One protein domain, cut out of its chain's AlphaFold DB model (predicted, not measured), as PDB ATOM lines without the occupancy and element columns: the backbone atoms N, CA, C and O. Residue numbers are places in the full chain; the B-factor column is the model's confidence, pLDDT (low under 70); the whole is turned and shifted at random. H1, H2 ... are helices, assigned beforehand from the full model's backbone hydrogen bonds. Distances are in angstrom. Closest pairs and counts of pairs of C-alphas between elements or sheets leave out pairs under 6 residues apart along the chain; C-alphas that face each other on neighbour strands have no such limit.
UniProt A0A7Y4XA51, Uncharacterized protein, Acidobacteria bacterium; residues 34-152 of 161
ATOM      1  N   GLY A  34     200.257 184.877 208.666       92.25
ATOM      2  CA  GLY A  34     200.368 184.056 209.874       92.25
ATOM      3  C   GLY A  34     199.026 183.476 210.327       92.25
ATOM      4  O   GLY A  34     198.946 182.282 210.620       92.25
ATOM      5  N   LEU A  35     197.977 184.303 210.320       95.00
ATOM      6  CA  LEU A  35     196.615 183.912 210.686       95.00
ATOM      7  C   LEU A  35     196.022 182.924 209.673       95.00
ATOM      8  O   LEU A  35     195.515 181.880 210.070       95.00
ATOM      9  N   LYS A  36     196.156 183.193 208.370       96.19
ATOM     10  CA  LYS A  36     195.698 182.301 207.288       96.19
ATOM     11  C   LYS A  36     196.335 180.914 207.387       96.19
ATOM     12  O   LYS A  36     195.653 179.893 207.278       96.19
ATOM     13  N   ARG A  37     197.640 180.861 207.672       95.06
ATOM     14  CA  ARG A  37     198.351 179.597 207.906       95.06
ATOM     15  C   ARG A  37     197.811 178.862 209.134       95.06
ATOM     16  O   ARG A  37     197.620 177.653 209.067       95.06
ATOM     17  N   ALA A  38     197.557 179.561 210.239       96.00
ATOM     18  CA  ALA A  38     197.018 178.940 211.448       96.00
ATOM     19  C   ALA A  38     195.586 178.416 211.260       96.00
ATOM     20  O   ALA A  38     195.283 177.317 211.714       96.00
ATOM     21  N   ILE A  39     194.740 179.155 210.538       96.81
ATOM     22  CA  ILE A  39     193.393 178.727 210.130       96.81
ATOM     23  C   ILE A  39     193.470 177.420 209.337       96.81
ATOM     24  O   ILE A  39     192.774 176.459 209.656       96.81
ATOM     25  N   THR A  40     194.394 177.347 208.375       96.88
ATOM     26  CA  THR A  40     194.633 176.129 207.588       96.88
ATOM     27  C   THR A  40     195.092 174.965 208.475       96.88
ATOM     28  O   THR A  40     194.567 173.863 208.375       96.88
ATOM     29  N   GLN A  41     196.038 175.201 209.391       96.38
ATOM     30  CA  GLN A  41     196.542 174.178 210.322       96.38
ATOM     31  C   GLN A  41     195.491 173.679 211.323       96.38
ATOM     32  O   GLN A  41     195.613 172.565 211.839       96.38
ATOM     33  N   ALA A  42     194.495 174.507 211.624       96.94
ATOM     34  CA  ALA A  42     193.362 174.168 212.472       96.94
ATOM     35  C   ALA A  42     192.211 173.501 211.700       96.94
ATOM     36  O   ALA A  42     191.191 173.192 212.311       96.94
ATOM     37  N   SER A  43     192.354 173.289 210.385       96.62
ATOM     38  CA  SER A  43     191.278 172.810 209.507       96.62
ATOM     39  C   SER A  43     189.999 173.652 209.629       96.62
ATOM     40  O   SER A  43     188.887 173.133 209.557       96.62
ATOM     41  N   ALA A  44     190.163 174.956 209.856       96.94
ATOM     42  CA  ALA A  44     189.072 175.905 210.007       96.94
ATOM     43  C   ALA A  44     188.601 176.430 208.635       96.94
ATOM     44  O   ALA A  44     189.375 176.398 207.672       96.94
ATOM     45  N   PRO A  45     187.370 176.968 208.529       97.25
ATOM     46  CA  PRO A  45     186.929 177.666 207.326       97.25
ATOM     47  C   PRO A  45     187.903 178.787 206.947       97.25
ATOM     48  O   PRO A  45     188.304 179.586 207.796       97.25
ATOM     49  N   VAL A  46     188.282 178.868 205.671       96.88
ATOM     50  CA  VAL A  46     189.153 179.949 205.184       96.88
ATOM     51  C   VAL A  46     188.511 181.317 205.433       96.88
ATOM     52  O   VAL A  46     187.285 181.436 205.494       96.88
ATOM     53  N   LEU A  47     189.333 182.357 205.595       95.62
ATOM     54  CA  LEU A  47     188.810 183.721 205.661       95.62
ATOM     55  C   LEU A  47     188.139 184.064 204.333       95.62
ATOM     56  O   LEU A  47     188.679 183.804 203.260       95.62
ATOM     57  N   THR A  48     186.958 184.664 204.408       96.88
ATOM     58  CA  THR A  48     186.329 185.261 203.227       96.88
ATOM     59  C   THR A  48     187.061 186.547 202.836       96.88
ATOM     60  O   THR A  48     187.631 187.226 203.691       96.88
ATOM     61  N   ALA A  49     186.982 186.949 201.564       95.50
ATOM     62  CA  ALA A  49     187.558 188.218 201.100       95.50
ATOM     63  C   ALA A  49     187.046 189.431 201.907       95.50
ATOM     64  O   ALA A  49     187.800 190.359 202.212       95.50
ATOM     65  N   THR A  50     185.773 189.396 202.313       95.56
ATOM     66  CA  THR A  50     185.162 190.402 203.189       95.56
ATOM     67  C   THR A  50     185.819 190.433 204.568       95.56
ATOM     68  O   THR A  50     186.162 191.510 205.049       95.56
ATOM     69  N   GLN A  51     186.048 189.273 205.195       96.94
ATOM     70  CA  GLN A  51     186.751 189.199 206.483       96.94
ATOM     71  C   GLN A  51     188.201 189.668 206.366       96.94
ATOM     72  O   GLN A  51     188.676 190.386 207.240       96.94
ATOM     73  N   GLU A  52     188.911 189.302 205.296       96.06
ATOM     74  CA  GLU A  52     190.287 189.764 205.081       96.06
ATOM     75  C   GLU A  52     190.357 191.288 204.974       96.06
ATOM     76  O   GLU A  52     191.212 191.921 205.600       96.06
ATOM     77  N   THR A  53     189.416 191.882 204.239       96.06
ATOM     78  CA  THR A  53     189.305 193.337 204.094       96.06
ATOM     79  C   THR A  53     188.969 193.992 205.433       96.06
ATOM     80  O   THR A  53     189.624 194.958 205.821       96.06
ATOM     81  N   ALA A  54     188.010 193.438 206.181       95.44
ATOM     82  CA  ALA A  54     187.620 193.947 207.493       95.44
ATOM     83  C   ALA A  54     188.775 193.886 208.505       95.44
ATOM     84  O   ALA A  54     189.074 194.882 209.157       95.44
ATOM     85  N   ILE A  55     189.476 192.752 208.607       96.19
ATOM     86  CA  ILE A  55     190.613 192.591 209.524       96.19
ATOM     87  C   ILE A  55     191.762 193.525 209.126       96.19
ATOM     88  O   ILE A  55     192.371 194.148 209.993       96.19
ATOM     89  N   THR A  56     192.042 193.673 207.831       94.56
ATOM     90  CA  THR A  56     193.074 194.608 207.358       94.56
ATOM     91  C   THR A  56     192.713 196.052 207.707       94.56
ATOM     92  O   THR A  56     193.562 196.780 208.217       94.56
ATOM     93  N   ALA A  57     191.451 196.450 207.524       95.06
ATOM     94  CA  ALA A  57     190.969 197.772 207.911       95.06
ATOM     95  C   ALA A  57     191.084 198.013 209.426       95.06
ATOM     96  O   ALA A  57     191.495 199.094 209.837       95.06
ATOM     97  N   LEU A  58     190.796 197.004 210.256       95.88
ATOM     98  CA  LEU A  58     190.992 197.081 211.708       95.88
ATOM     99  C   LEU A  58     192.468 197.276 212.078       95.88
ATOM    100  O   LEU A  58     192.777 198.083 212.953       95.88
ATOM    101  N   ILE A  59     193.385 196.566 211.412       92.88
ATOM    102  CA  ILE A  59     194.831 196.714 211.636       92.88
ATOM    103  C   ILE A  59     195.296 198.126 211.262       92.88
ATOM    104  O   ILE A  59     196.058 198.723 212.019       92.88
ATOM    105  N   THR A  60     194.841 198.660 210.127       91.69
ATOM    106  CA  THR A  60     195.152 200.035 209.708       91.69
ATOM    107  C   THR A  60     194.602 201.046 210.709       91.69
ATOM    108  O   THR A  60     195.372 201.819 211.256       91.69
ATOM    109  N   ALA A  61     193.320 200.948 211.068       91.19
ATOM    110  CA  ALA A  61     192.701 201.844 212.044       91.19
ATOM    111  C   ALA A  61     193.380 201.790 213.424       91.19
ATOM    112  O   ALA A  61     193.457 202.800 214.116       91.19
ATOM    113  N   TYR A  62     193.881 200.621 213.839       92.00
ATOM    114  CA  TYR A  62     194.688 200.509 215.051       92.00
ATOM    115  C   TYR A  62     195.996 201.291 214.934       92.00
ATOM    116  O   TYR A  62     196.338 201.999 215.874       92.00
ATOM    117  N   ARG A  63     196.716 201.160 213.813       89.38
ATOM    118  CA  ARG A  63     197.979 201.877 213.583       89.38
ATOM    119  C   ARG A  63     197.750 203.384 213.552       89.38
ATOM    120  O   ARG A  63     198.410 204.078 214.307       89.38
ATOM    121  N   ASP A  64     196.740 203.839 212.816       88.38
ATOM    122  CA  ASP A  64     196.378 205.258 212.702       88.38
ATOM    123  C   ASP A  64     195.921 205.868 214.043       88.38
ATOM    124  O   ASP A  64     195.968 207.079 214.242       88.38
ATOM    125  N   ALA A  65     195.441 205.039 214.977       86.31
ATOM    126  CA  ALA A  65     195.049 205.472 216.315       86.31
ATOM    127  C   ALA A  65     196.227 205.553 217.300       86.31
ATOM    128  O   ALA A  65     196.055 206.060 218.417       86.31
ATOM    129  N   LEU A  66     197.399 205.016 216.947       85.62
ATOM    130  CA  LEU A  66     198.581 205.139 217.784       85.62
ATOM    131  C   LEU A  66     199.229 206.515 217.579       85.62
ATOM    132  O   LEU A  66     199.206 207.053 216.480       85.62
ATOM    133  N   PRO A  67     199.827 207.098 218.631       77.25
ATOM    134  CA  PRO A  67     200.623 208.307 218.469       77.25
ATOM    135  C   PRO A  67     201.829 208.002 217.568       77.25
ATOM    136  O   PRO A  67     202.724 207.264 217.990       77.25
ATOM    137  N   ASP A  68     201.819 208.550 216.352       68.56
ATOM    138  CA  ASP A  68     202.903 208.419 215.365       68.56
ATOM    139  C   ASP A  68     204.029 209.440 215.585       68.56
ATOM    140  O   ASP A  68     205.176 209.203 215.206       68.56
ATOM    141  N   GLU A  69     203.716 210.570 216.226       66.06
ATOM    142  CA  GLU A  69     204.643 211.682 216.429       66.06
ATOM    143  C   GLU A  69     205.216 211.741 217.847       66.06
ATOM    144  O   GLU A  69     204.695 211.159 218.806       66.06
ATOM    145  N   ALA A  70     206.315 212.487 217.962       75.81
ATOM    146  CA  ALA A  70     206.890 212.854 219.237       75.81
ATOM    147  C   ALA A  70     205.848 213.556 220.119       75.81
ATOM    148  O   ALA A  70     205.129 214.464 219.699       75.81
ATOM    149  N   ASP A  71     205.747 213.103 221.365       89.06
ATOM    150  CA  ASP A  71     204.796 213.656 222.314       89.06
ATOM    151  C   ASP A  71     205.361 214.956 222.894       89.06
ATOM    152  O   ASP A  71     206.166 214.929 223.823       89.06
ATOM    153  N   THR A  72     204.938 216.091 222.337       91.19
ATOM    154  CA  THR A  72     205.450 217.422 222.706       91.19
ATOM    155  C   THR A  72     205.329 217.722 224.199       91.19
ATOM    156  O   THR A  72     206.194 218.386 224.769       91.19
ATOM    157  N   ALA A  73     204.294 217.206 224.872       91.75
ATOM    158  CA  ALA A  73     204.132 217.354 226.317       91.75
ATOM    159  C   ALA A  73     205.171 216.532 227.097       91.75
ATOM    160  O   ALA A  73     205.715 217.010 228.091       91.75
ATOM    161  N   LEU A  74     205.471 215.313 226.644       94.25
ATOM    162  CA  LEU A  74     206.525 214.478 227.214       94.25
ATOM    163  C   LEU A  74     207.920 215.068 226.970       94.25
ATOM    164  O   LEU A  74     208.754 215.010 227.868       94.25
ATOM    165  N   GLU A  75     208.175 215.622 225.785       95.31
ATOM    166  CA  GLU A  75     209.426 216.328 225.471       95.31
ATOM    167  C   GLU A  75     209.593 217.562 226.353       95.31
ATOM    168  O   GLU A  75     210.577 217.664 227.075       95.31
ATOM    169  N   THR A  76     208.569 218.414 226.424       95.94
ATOM    170  CA  THR A  76     208.574 219.598 227.298       95.94
ATOM    171  C   THR A  76     208.851 219.226 228.758       95.94
ATOM    172  O   THR A  76     209.602 219.911 229.452       95.94
ATOM    173  N   ALA A  77     208.264 218.130 229.252       96.94
ATOM    174  CA  ALA A  77     208.499 217.661 230.614       96.94
ATOM    175  C   ALA A  77     209.932 217.132 230.823       96.94
ATOM    176  O   ALA A  77     210.494 217.318 231.902       96.94
ATOM    177  N   ARG A  78     210.544 216.510 229.807       98.00
ATOM    178  CA  ARG A  78     211.955 216.085 229.840       98.00
ATOM    179  C   ARG A  78     212.901 217.277 229.843       98.00
ATOM    180  O   ARG A  78     213.771 217.330 230.706       98.00
ATOM    181  N   ASP A  79     212.665 218.263 228.985       98.38
ATOM    182  CA  ASP A  79     213.465 219.488 228.942       98.38
ATOM    183  C   ASP A  79     213.404 220.232 230.287       98.38
ATOM    184  O   ASP A  79     214.422 220.675 230.820       98.38
ATOM    185  N   ALA A  80     212.211 220.316 230.893       98.31
ATOM    186  CA  ALA A  80     212.029 220.908 232.217       98.31
ATOM    187  C   ALA A  80     212.768 220.131 233.319       98.31
ATOM    188  O   ALA A  80     213.325 220.738 234.238       98.31
ATOM    189  N   TYR A  81     212.791 218.798 233.231       98.56
ATOM    190  CA  TYR A  81     213.529 217.944 234.158       98.56
ATOM    191  C   TYR A  81     215.038 218.189 234.057       98.56
ATOM    192  O   TYR A  81     215.687 218.456 235.068       98.56
ATOM    193  N   GLU A  82     215.587 218.172 232.843       98.62
ATOM    194  CA  GLU A  82     217.007 218.424 232.590       98.62
ATOM    195  C   GLU A  82     217.426 219.825 233.052       98.62
ATOM    196  O   GLU A  82     218.421 219.975 233.765       98.62
ATOM    197  N   ALA A  83     216.626 220.849 232.744       98.69
ATOM    198  CA  ALA A  83     216.869 222.211 233.208       98.69
ATOM    199  C   ALA A  83     216.870 222.312 234.745       98.69
ATOM    200  O   ALA A  83     217.722 222.989 235.325       98.69
ATOM    201  N   ALA A  84     215.950 221.616 235.422       98.62
ATOM    202  CA  ALA A  84     215.893 221.593 236.882       98.62
ATOM    203  C   ALA A  84     217.116 220.905 237.508       98.62
ATOM    204  O   ALA A  84     217.626 221.384 238.525       98.62
ATOM    205  N   LEU A  85     217.617 219.830 236.890       98.56
ATOM    206  CA  LEU A  85     218.847 219.161 237.319       98.56
ATOM    207  C   LEU A  85     220.068 220.076 237.174       98.56
ATOM    208  O   LEU A  85     220.849 220.198 238.117       98.56
ATOM    209  N   LEU A  86     220.203 220.767 236.037       98.62
ATOM    210  CA  LEU A  86     221.297 221.719 235.805       98.62
ATOM    211  C   LEU A  86     221.258 222.905 236.778       98.62
ATOM    212  O   LEU A  86     222.304 223.427 237.159       98.62
ATOM    213  N   ALA A  87     220.065 223.308 237.212       98.50
ATOM    214  CA  ALA A  87     219.871 224.360 238.205       98.50
ATOM    215  C   ALA A  87     220.021 223.883 239.666       98.50
ATOM    216  O   ALA A  87     219.917 224.701 240.579       98.50
ATOM    217  N   GLY A  88     220.210 222.580 239.915       98.06
ATOM    218  CA  GLY A  88     220.228 222.014 241.270       98.06
ATOM    219  C   GLY A  88     218.891 222.153 242.015       98.06
ATOM    220  O   GLY A  88     218.861 222.163 243.246       98.06
ATOM    221  N   ASN A  89     217.777 222.289 241.292       98.50
ATOM    222  CA  ASN A  89     216.454 222.516 241.864       98.50
ATOM    223  C   ASN A  89     215.681 221.196 242.003       98.50
ATOM    224  O   ASN A  89     214.938 220.788 241.107       98.50
ATOM    225  N   GLN A  90     215.830 220.546 243.160       98.38
ATOM    226  CA  GLN A  90     215.202 219.250 243.441       98.38
ATOM    227  C   GLN A  90     213.671 219.279 243.327       98.38
ATOM    228  O   GLN A  90     213.073 218.340 242.804       98.38
ATOM    229  N   THR A  91     213.019 220.338 243.815       98.56
ATOM    230  CA  THR A  91     211.553 220.439 243.782       98.56
ATOM    231  C   THR A  91     211.043 220.486 242.346       98.56
ATOM    232  O   THR A  91     210.132 219.733 242.006       98.56
ATOM    233  N   ALA A  92     211.661 221.305 241.489       98.12
ATOM    234  CA  ALA A  92     211.290 221.387 240.078       98.12
ATOM    235  C   ALA A  92     211.567 220.073 239.327       98.12
ATOM    236  O   ALA A  92     210.736 219.644 238.527       98.12
ATOM    237  N   ALA A  93     212.682 219.399 239.629       98.44
ATOM    238  CA  ALA A  93     212.995 218.097 239.045       98.44
ATOM    239  C   ALA A  93     211.931 217.050 239.418       98.44
ATOM    240  O   ALA A  93     211.440 216.333 238.550       98.44
ATOM    241  N   ASN A  94     211.498 217.001 240.680       98.50
ATOM    242  CA  ASN A  94     210.432 216.086 241.097       98.50
ATOM    243  C   ASN A  94     209.109 216.384 240.371       98.50
ATOM    244  O   ASN A  94     208.483 215.467 239.849       98.50
ATOM    245  N   THR A  95     208.720 217.659 240.249       98.38
ATOM    246  CA  THR A  95     207.508 218.048 239.503       98.38
ATOM    247  C   THR A  95     207.563 217.621 238.034       98.38
ATOM    248  O   THR A  95     206.581 217.104 237.502       98.38
ATOM    249  N   ALA A  96     208.703 217.809 237.366       98.12
ATOM    250  CA  ALA A  96     208.870 217.389 235.978       98.12
ATOM    251  C   ALA A  96     208.875 215.853 235.832       98.12
ATOM    252  O   ALA A  96     208.271 215.326 234.898       98.12
ATOM    253  N   ALA A  97     209.469 215.122 236.782       98.38
ATOM    254  CA  ALA A  97     209.421 213.659 236.816       98.38
ATOM    255  C   ALA A  97     207.983 213.127 236.960       98.38
ATOM    256  O   ALA A  97     207.594 212.212 236.228       98.38
ATOM    257  N   ASP A  98     207.170 213.734 237.829       98.19
ATOM    258  CA  ASP A  98     205.752 213.386 237.977       98.19
ATOM    259  C   ASP A  98     204.975 213.633 236.673       98.19
ATOM    260  O   ASP A  98     204.159 212.803 236.259       98.19
ATOM    261  N   ALA A  99     205.264 214.736 235.973       97.31
ATOM    262  CA  ALA A  99     204.660 215.038 234.675       97.31
ATOM    263  C   ALA A  99     205.042 214.007 233.594       97.31
ATOM    264  O   ALA A  99     204.174 213.547 232.843       97.31
ATOM    265  N   ILE A 100     206.313 213.589 233.545       97.88
ATOM    266  CA  ILE A 100     206.793 212.515 232.659       97.88
ATOM    267  C   ILE A 100     206.038 211.213 232.950       97.88
ATOM    268  O   ILE A 100     205.485 210.604 232.029       97.88
ATOM    269  N   ALA A 101     205.979 210.799 234.219       97.88
ATOM    270  CA  ALA A 101     205.319 209.563 234.633       97.88
ATOM    271  C   ALA A 101     203.822 209.577 234.284       97.88
ATOM    272  O   ALA A 101     203.305 208.620 233.697       97.88
ATOM    273  N   ALA A 102     203.133 210.687 234.564       95.38
ATOM    274  CA  ALA A 102     201.729 210.864 234.220       95.38
ATOM    275  C   ALA A 102     201.496 210.751 232.705       95.38
ATOM    276  O   ALA A 102     200.590 210.038 232.264       95.38
ATOM    277  N   ARG A 103     202.337 211.395 231.884       94.94
ATOM    278  CA  ARG A 103     202.189 211.343 230.424       94.94
ATOM    279  C   ARG A 103     202.466 209.947 229.866       94.94
ATOM    280  O   ARG A 103     201.713 209.470 229.016       94.94
ATOM    281  N   GLN A 104     203.477 209.250 230.384       94.25
ATOM    282  CA  GLN A 104     203.753 207.857 230.024       94.25
ATOM    283  C   GLN A 104     202.586 206.924 230.372       94.25
ATOM    284  O   GLN A 104     202.238 206.063 229.560       94.25
ATOM    285  N   ALA A 105     201.948 207.113 231.532       94.25
ATOM    286  CA  ALA A 105     200.772 206.346 231.937       94.25
ATOM    287  C   ALA A 105     199.572 206.574 230.999       94.25
ATOM    288  O   ALA A 105     198.865 205.629 230.647       94.25
ATOM    289  N   VAL A 106     199.358 207.809 230.536       92.56
ATOM    290  CA  VAL A 106     198.310 208.113 229.547       92.56
ATOM    291  C   VAL A 106     198.586 207.401 228.222       92.56
ATOM    292  O   VAL A 106     197.706 206.720 227.691       92.56
ATOM    293  N   LEU A 107     199.811 207.504 227.704       91.19
ATOM    294  CA  LEU A 107     200.194 206.882 226.434       91.19
ATOM    295  C   LEU A 107     200.119 205.351 226.491       91.19
ATOM    296  O   LEU A 107     199.654 204.715 225.542       91.19
ATOM    297  N   SER A 108     200.547 204.739 227.597       91.06
ATOM    298  CA  SER A 108     200.439 203.290 227.786       91.06
ATOM    299  C   SER A 108     198.979 202.840 227.870       91.06
ATOM    300  O   SER A 108     198.606 201.868 227.211       91.06
ATOM    301  N   ALA A 109     198.124 203.586 228.578       91.81
ATOM    302  CA  ALA A 109     196.693 203.311 228.647       91.81
ATOM    303  C   ALA A 109     196.014 203.419 227.271       91.81
ATOM    304  O   ALA A 109     195.185 202.572 226.938       91.81
ATOM    305  N   MET A 110     196.370 204.418 226.455       90.38
ATOM    306  CA  MET A 110     195.870 204.547 225.080       90.38
ATOM    307  C   MET A 110     196.252 203.333 224.227       90.38
ATOM    308  O   MET A 110     195.374 202.709 223.629       90.38
ATOM    309  N   ARG A 111     197.535 202.942 224.233       90.25
ATOM    310  CA  ARG A 111     198.023 201.761 223.497       90.25
ATOM    311  C   ARG A 111     197.329 200.480 223.948       90.25
ATOM    312  O   ARG A 111     196.897 199.689 223.111       90.25
ATOM    313  N   LEU A 112     197.171 200.288 225.258       91.75
ATOM    314  CA  LEU A 112     196.511 199.108 225.815       91.75
ATOM    315  C   LEU A 112     195.042 199.025 225.385       91.75
ATOM    316  O   LEU A 112     194.587 197.968 224.952       91.75
ATOM    317  N   LYS A 113     194.309 200.144 225.448       92.19
ATOM    318  CA  LYS A 113     192.906 200.218 225.012       92.19
ATOM    319  C   LYS A 113     192.761 199.964 223.512       92.19
ATOM    320  O   LYS A 113     191.904 199.174 223.118       92.19
ATOM    321  N   ALA A 114     193.610 200.577 222.687       91.88
ATOM    322  CA  ALA A 114     193.615 200.353 221.243       91.88
ATOM    323  C   ALA A 114     193.916 198.882 220.905       91.88
ATOM    324  O   ALA A 114     193.222 198.278 220.089       91.88
ATOM    325  N   SER A 115     194.891 198.272 221.590       92.06
ATOM    326  CA  SER A 115     195.266 196.868 221.382       92.06
ATOM    327  C   SER A 115     194.148 195.906 221.793       92.06
ATOM    328  O   SER A 115     193.850 194.948 221.073       92.06
ATOM    329  N   ALA A 116     193.488 196.181 222.922       93.81
ATOM    330  CA  ALA A 116     192.334 195.413 223.377       93.81
ATOM    331  C   ALA A 116     191.182 195.492 222.369       93.81
ATOM    332  O   ALA A 116     190.634 194.456 221.997       93.81
ATOM    333  N   LYS A 117     190.867 196.697 221.874       94.50
ATOM    334  CA  LYS A 117     189.836 196.896 220.850       94.50
ATOM    335  C   LYS A 117     190.145 196.111 219.576       94.50
ATOM    336  O   LYS A 117     189.307 195.324 219.149       94.50
ATOM    337  N   LEU A 118     191.352 196.260 219.022       94.81
ATOM    338  CA  LEU A 118     191.779 195.508 217.839       94.81
ATOM    339  C   LEU A 118     191.610 193.998 218.049       94.81
ATOM    340  O   LEU A 118     191.047 193.305 217.205       94.81
ATOM    341  N   THR A 119     192.088 193.491 219.187       95.75
ATOM    342  CA  THR A 119     192.028 192.062 219.503       95.75
ATOM    343  C   THR A 119     190.582 191.570 219.550       95.75
ATOM    344  O   THR A 119     190.265 190.561 218.926       95.75
ATOM    345  N   LEU A 120     189.700 192.288 220.251       96.94
ATOM    346  CA  LEU A 120     188.283 191.936 220.359       96.94
ATOM    347  C   LEU A 120     187.581 191.958 218.997       96.94
ATOM    348  O   LEU A 120     186.878 191.005 218.667       96.94
ATOM    349  N   ASP A 121     187.815 192.989 218.185       97.62
ATOM    350  CA  ASP A 121     187.171 193.133 216.876       97.62
ATOM    351  C   ASP A 121     187.624 192.033 215.894       97.62
ATOM    352  O   ASP A 121     186.813 191.493 215.135       97.62
ATOM    353  N   ILE A 122     188.900 191.628 215.933       97.31
ATOM    354  CA  ILE A 122     189.403 190.500 215.131       97.31
ATOM    355  C   ILE A 122     188.814 189.177 215.623       97.31
ATOM    356  O   ILE A 122     188.358 188.375 214.808       97.31
ATOM    357  N   LEU A 123     188.784 188.936 216.938       97.31
ATOM    358  CA  LEU A 123     188.180 187.723 217.492       97.31
ATOM    359  C   LEU A 123     186.692 187.623 217.141       97.31
ATOM    360  O   LEU A 123     186.235 186.541 216.788       97.31
ATOM    361  N   ALA A 124     185.958 188.738 217.156       97.88
ATOM    362  CA  ALA A 124     184.571 188.783 216.707       97.88
ATOM    363  C   ALA A 124     184.441 188.396 215.222       97.88
ATOM    364  O   ALA A 124     183.617 187.549 214.884       97.88
ATOM    365  N   ASN A 125     185.309 188.922 214.347       97.50
ATOM    366  CA  ASN A 125     185.342 188.533 212.930       97.50
ATOM    367  C   ASN A 125     185.606 187.029 212.738       97.50
ATOM    368  O   ASN A 125     184.956 186.392 211.906       97.50
ATOM    369  N   LEU A 126     186.535 186.457 213.510       97.31
ATOM    370  CA  LEU A 126     186.853 185.024 213.484       97.31
ATOM    371  C   LEU A 126     185.734 184.160 214.079       97.31
ATOM    372  O   LEU A 126     185.540 183.022 213.654       97.31
ATOM    373  N   GLN A 127     185.000 184.672 215.066       97.19
ATOM    374  CA  GLN A 127     183.840 183.996 215.640       97.19
ATOM    375  C   GLN A 127     182.710 183.914 214.608       97.19
ATOM    376  O   GLN A 127     182.170 182.833 214.384       97.19
ATOM    377  N   THR A 128     182.388 185.026 213.940       95.56
ATOM    378  CA  THR A 128     181.325 185.087 212.924       95.56
ATOM    379  C   THR A 128     181.595 184.165 211.735       95.56
ATOM    380  O   THR A 128     180.659 183.559 211.223       95.56
ATOM    381  N   GLY A 129     182.852 184.009 211.308       93.50
ATOM    382  CA  GLY A 129     183.202 183.077 210.228       93.50
ATOM    383  C   GLY A 129     183.468 181.636 210.675       93.50
ATOM    384  O   GLY A 129     183.874 180.814 209.856       93.50
ATOM    385  N   GLY A 130     183.272 181.312 211.957       95.25
ATOM    386  CA  GLY A 130     183.457 179.959 212.490       95.25
ATOM    387  C   GLY A 130     184.918 179.524 212.664       95.25
ATOM    388  O   GLY A 130     185.176 178.363 212.979       95.25
ATOM    389  N   GLN A 131     185.886 180.427 212.492       97.56
ATOM    390  CA  GLN A 131     187.306 180.111 212.646       97.56
ATOM    391  C   GLN A 131     187.742 180.009 214.109       97.56
ATOM    392  O   GLN A 131     188.614 179.201 214.433       97.56
ATOM    393  N   LEU A 132     187.150 180.812 215.002       96.81
ATOM    394  CA  LEU A 132     187.643 180.943 216.377       96.81
ATOM    395  C   LEU A 132     187.558 179.630 217.171       96.81
ATOM    396  O   LEU A 132     188.513 179.270 217.860       96.81
ATOM    397  N   THR A 133     186.466 178.874 217.033       95.69
ATOM    398  CA  THR A 133     186.311 177.575 217.706       95.69
ATOM    399  C   THR A 133     187.407 176.596 217.293       95.69
ATOM    400  O   THR A 133     188.090 176.046 218.151       95.69
ATOM    401  N   ALA A 134     187.633 176.430 215.986       96.50
ATOM    402  CA  ALA A 134     188.650 175.516 215.467       96.50
ATOM    403  C   ALA A 134     190.072 175.936 215.883       96.50
ATOM    404  O   ALA A 134     190.887 175.093 216.264       96.50
ATOM    405  N   LEU A 135     190.357 177.243 215.889       96.94
ATOM    406  CA  LEU A 135     191.625 177.777 216.390       96.94
ATOM    407  C   LEU A 135     191.833 177.452 217.877       96.94
ATOM    408  O   LEU A 135     192.913 176.990 218.231       96.94
ATOM    409  N   ASN A 136     190.816 177.628 218.724       95.94
ATOM    410  CA  ASN A 136     190.884 177.303 220.155       95.94
ATOM    411  C   ASN A 136     190.937 175.793 220.439       95.94
ATOM    412  O   ASN A 136     191.425 175.380 221.487       95.94
ATOM    413  N   THR A 137     190.438 174.951 219.532       96.06
ATOM    414  CA  THR A 137     190.609 173.494 219.631       96.06
ATOM    415  C   THR A 137     192.036 173.079 219.277       96.06
ATOM    416  O   THR A 137     192.593 172.178 219.901       96.06
ATOM    417  N   LYS A 138     192.644 173.721 218.271       96.88
ATOM    418  CA  LYS A 138     193.990 173.378 217.794       96.88
ATOM    419  C   LYS A 138     195.107 173.990 218.641       96.88
ATOM    420  O   LYS A 138     196.167 173.382 218.787       96.88
ATOM    421  N   PHE A 139     194.894 175.197 219.146       95.88
ATOM    422  CA  PHE A 139     195.870 176.004 219.868       95.88
ATOM    423  C   PHE A 139     195.312 176.423 221.230       95.88
ATOM    424  O   PHE A 139     194.104 176.522 221.409       95.88
ATOM    425  N   THR A 140     196.184 176.735 222.190       93.12
ATOM    426  CA  THR A 140     195.737 177.329 223.459       93.12
ATOM    427  C   THR A 140     195.162 178.730 223.225       93.12
ATOM    428  O   THR A 140     195.608 179.443 222.322       93.12
ATOM    429  N   ALA A 141     194.224 179.166 224.071       90.75
ATOM    430  CA  ALA A 141     193.659 180.518 223.998       90.75
ATOM    431  C   ALA A 141     194.752 181.606 224.038       90.75
ATOM    432  O   ALA A 141     194.717 182.561 223.265       90.75
ATOM    433  N   GLU A 142     195.782 181.405 224.866       91.94
ATOM    434  CA  GLU A 142     196.960 182.277 224.934       91.94
ATOM    435  C   GLU A 142     197.677 182.370 223.580       91.94
ATOM    436  O   GLU A 142     198.010 183.457 223.106       91.94
ATOM    437  N   ARG A 143     197.864 181.232 222.899       92.69
ATOM    438  CA  ARG A 143     198.507 181.201 221.584       92.69
ATOM    439  C   ARG A 143     197.669 181.906 220.518       92.69
ATOM    440  O   ARG A 143     198.239 182.589 219.666       92.69
ATOM    441  N   VAL A 144     196.343 181.767 220.564       94.69
ATOM    442  CA  VAL A 144     195.421 182.479 219.663       94.69
ATOM    443  C   VAL A 144     195.500 183.989 219.901       94.69
ATOM    444  O   VAL A 144     195.670 184.746 218.946       94.69
ATOM    445  N   LEU A 145     195.480 184.434 221.159       93.50
ATOM    446  CA  LEU A 145     195.622 185.850 221.510       93.50
ATOM    447  C   LEU A 145     196.959 186.433 221.047       93.50
ATOM    448  O   LEU A 145     196.982 187.509 220.450       93.50
ATOM    449  N   GLN A 146     198.068 185.723 221.265       91.38
ATOM    450  CA  GLN A 146     199.387 186.148 220.782       91.38
ATOM    451  C   GLN A 146     199.413 186.301 219.259       91.38
ATOM    452  O   GLN A 146     199.964 187.271 218.741       91.38
ATOM    453  N   MET A 147     198.788 185.369 218.540       93.62
ATOM    454  CA  MET A 147     198.705 185.424 217.085       93.62
ATOM    455  C   MET A 147     197.926 186.651 216.614       93.62
ATOM    456  O   MET A 147     198.430 187.389 215.772       93.62
ATOM    457  N   VAL A 148     196.752 186.911 217.196       93.88
ATOM    458  CA  VAL A 148     195.934 188.087 216.863       93.88
ATOM    459  C   VAL A 148     196.686 189.387 217.161       93.88
ATOM    460  O   VAL A 148     196.744 190.269 216.307       93.88
ATOM    461  N   ARG A 149     197.342 189.492 218.323       90.69
ATOM    462  CA  ARG A 149     198.140 190.677 218.692       90.69
ATOM    463  C   ARG A 149     199.321 190.912 217.745       90.69
ATOM    464  O   ARG A 149     199.656 192.059 217.455       90.69
ATOM    465  N   SER A 150     199.926 189.842 217.224       89.88
ATOM    466  CA  SER A 150     201.067 189.949 216.305       89.88
ATOM    467  C   SER A 150     200.726 190.560 214.943       89.88
ATOM    468  O   SER A 150     201.608 191.119 214.293       89.88
ATOM    469  N   LEU A 151     199.450 190.541 214.535       90.00
ATOM    470  CA  LEU A 151     198.993 191.101 213.255       90.00
ATOM    471  C   LEU A 151     199.257 192.609 213.143       90.00
ATOM    472  O   LEU A 151     199.492 193.135 212.055       90.00
ATOM    473  N   ALA A 152     199.281 193.306 214.278       83.44
ATOM    474  CA  ALA A 152     199.534 194.738 214.338       83.44
ATOM    475  C   ALA A 152     201.032 195.106 214.362       83.44
ATOM    476  O   ALA A 152     201.357 196.283 214.468       83.44
TER     477      ALA A 152
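What this domain is: This is residues 34 to 152 of the 161 residues of an uncharacterized protein of Acidobacteria bacterium (UniProt A0A7Y4XA51). One very long helix, H4, makes the length of a rod, and two shorter helices lie along it on its two stretches: H3 folds back beside its first part as a helical hairpin, and H2 runs beside its last part. At the H2 end, three short helices, H1, H5 and H6, make a small head, with H6 set steeply on H4. The printed part has 119 residues and six named helices, in the order H1 to H6, with no named strand; the class is all helix. The whole is extended, with a radius of gyration of the C-alphas of 20.9 A, and spans 65 by 26 by 18 A.

How they stand to each other: The hub is H4, residues 90 to 128, touching four other helices. With its residues 90 to 104 alone it touches H3, residues 72 to 86, at a shallow tilt of 27 degrees, opposite ways; their closest C-alphas, those of Tyr 81 and Ala 93, are 4.9 A apart. With residues 114 to 125 alone it touches H2, residues 49 to 64, at a shallow tilt of 4 degrees, opposite ways; the closest C-alphas, those of Ile 55 and Ile 122, are 6.1 A apart. H2 and H3 are apart. H6, residues 141 to 150, touches H4 at residues 115 to 123 alone, closest at the C-alphas of Thr 119 and Val 148, 6.2 A, with a steep tilt of 69 degrees, only just short of about perpendicular. H5, residues 131 to 138, and H4 only just touch, with 3 pairs of C-alphas within 8 A, and touch only at the corner, closest at the C-alphas of Leu 126 and Leu 132, 5.1 A. H1, residues 34 to 41, touches H5 at a steep tilt of 66 degrees, closest at the C-alphas of Ile 39 and Leu 135, 6.6 A. H1 and H6 only just touch, with 3 pairs of C-alphas within 8 A, the closest being those of Leu 35 and Met 147, 6.9 A. H1 and H4 are apart. In each of the six helices every O i to N i+4 pair is within hydrogen-bond range.

Where its parts are: H1 begins at C-alpha 34 at (200.368, 184.056, 209.874). H2 is 22.4 A long and H3 21.0 A. H4 runs 57.0 A from C-alpha 90 at (215.202, 219.250, 243.441) to C-alpha 128 at (181.325, 185.087, 212.924). H1 is 10.6 A long, H5 10.8 A and H6 14.2 A. H6 ends at C-alpha 150 at (201.067, 189.949, 216.305).

The domain as a whole: The two C-alphas farthest apart, those of Ser 43 and Ala 87, are 65.6 A apart. The printed part has no cut and no long link. The mean pLDDT of the printed part is 94.2; residues 68 to 69, between H2 and H3, are under 70.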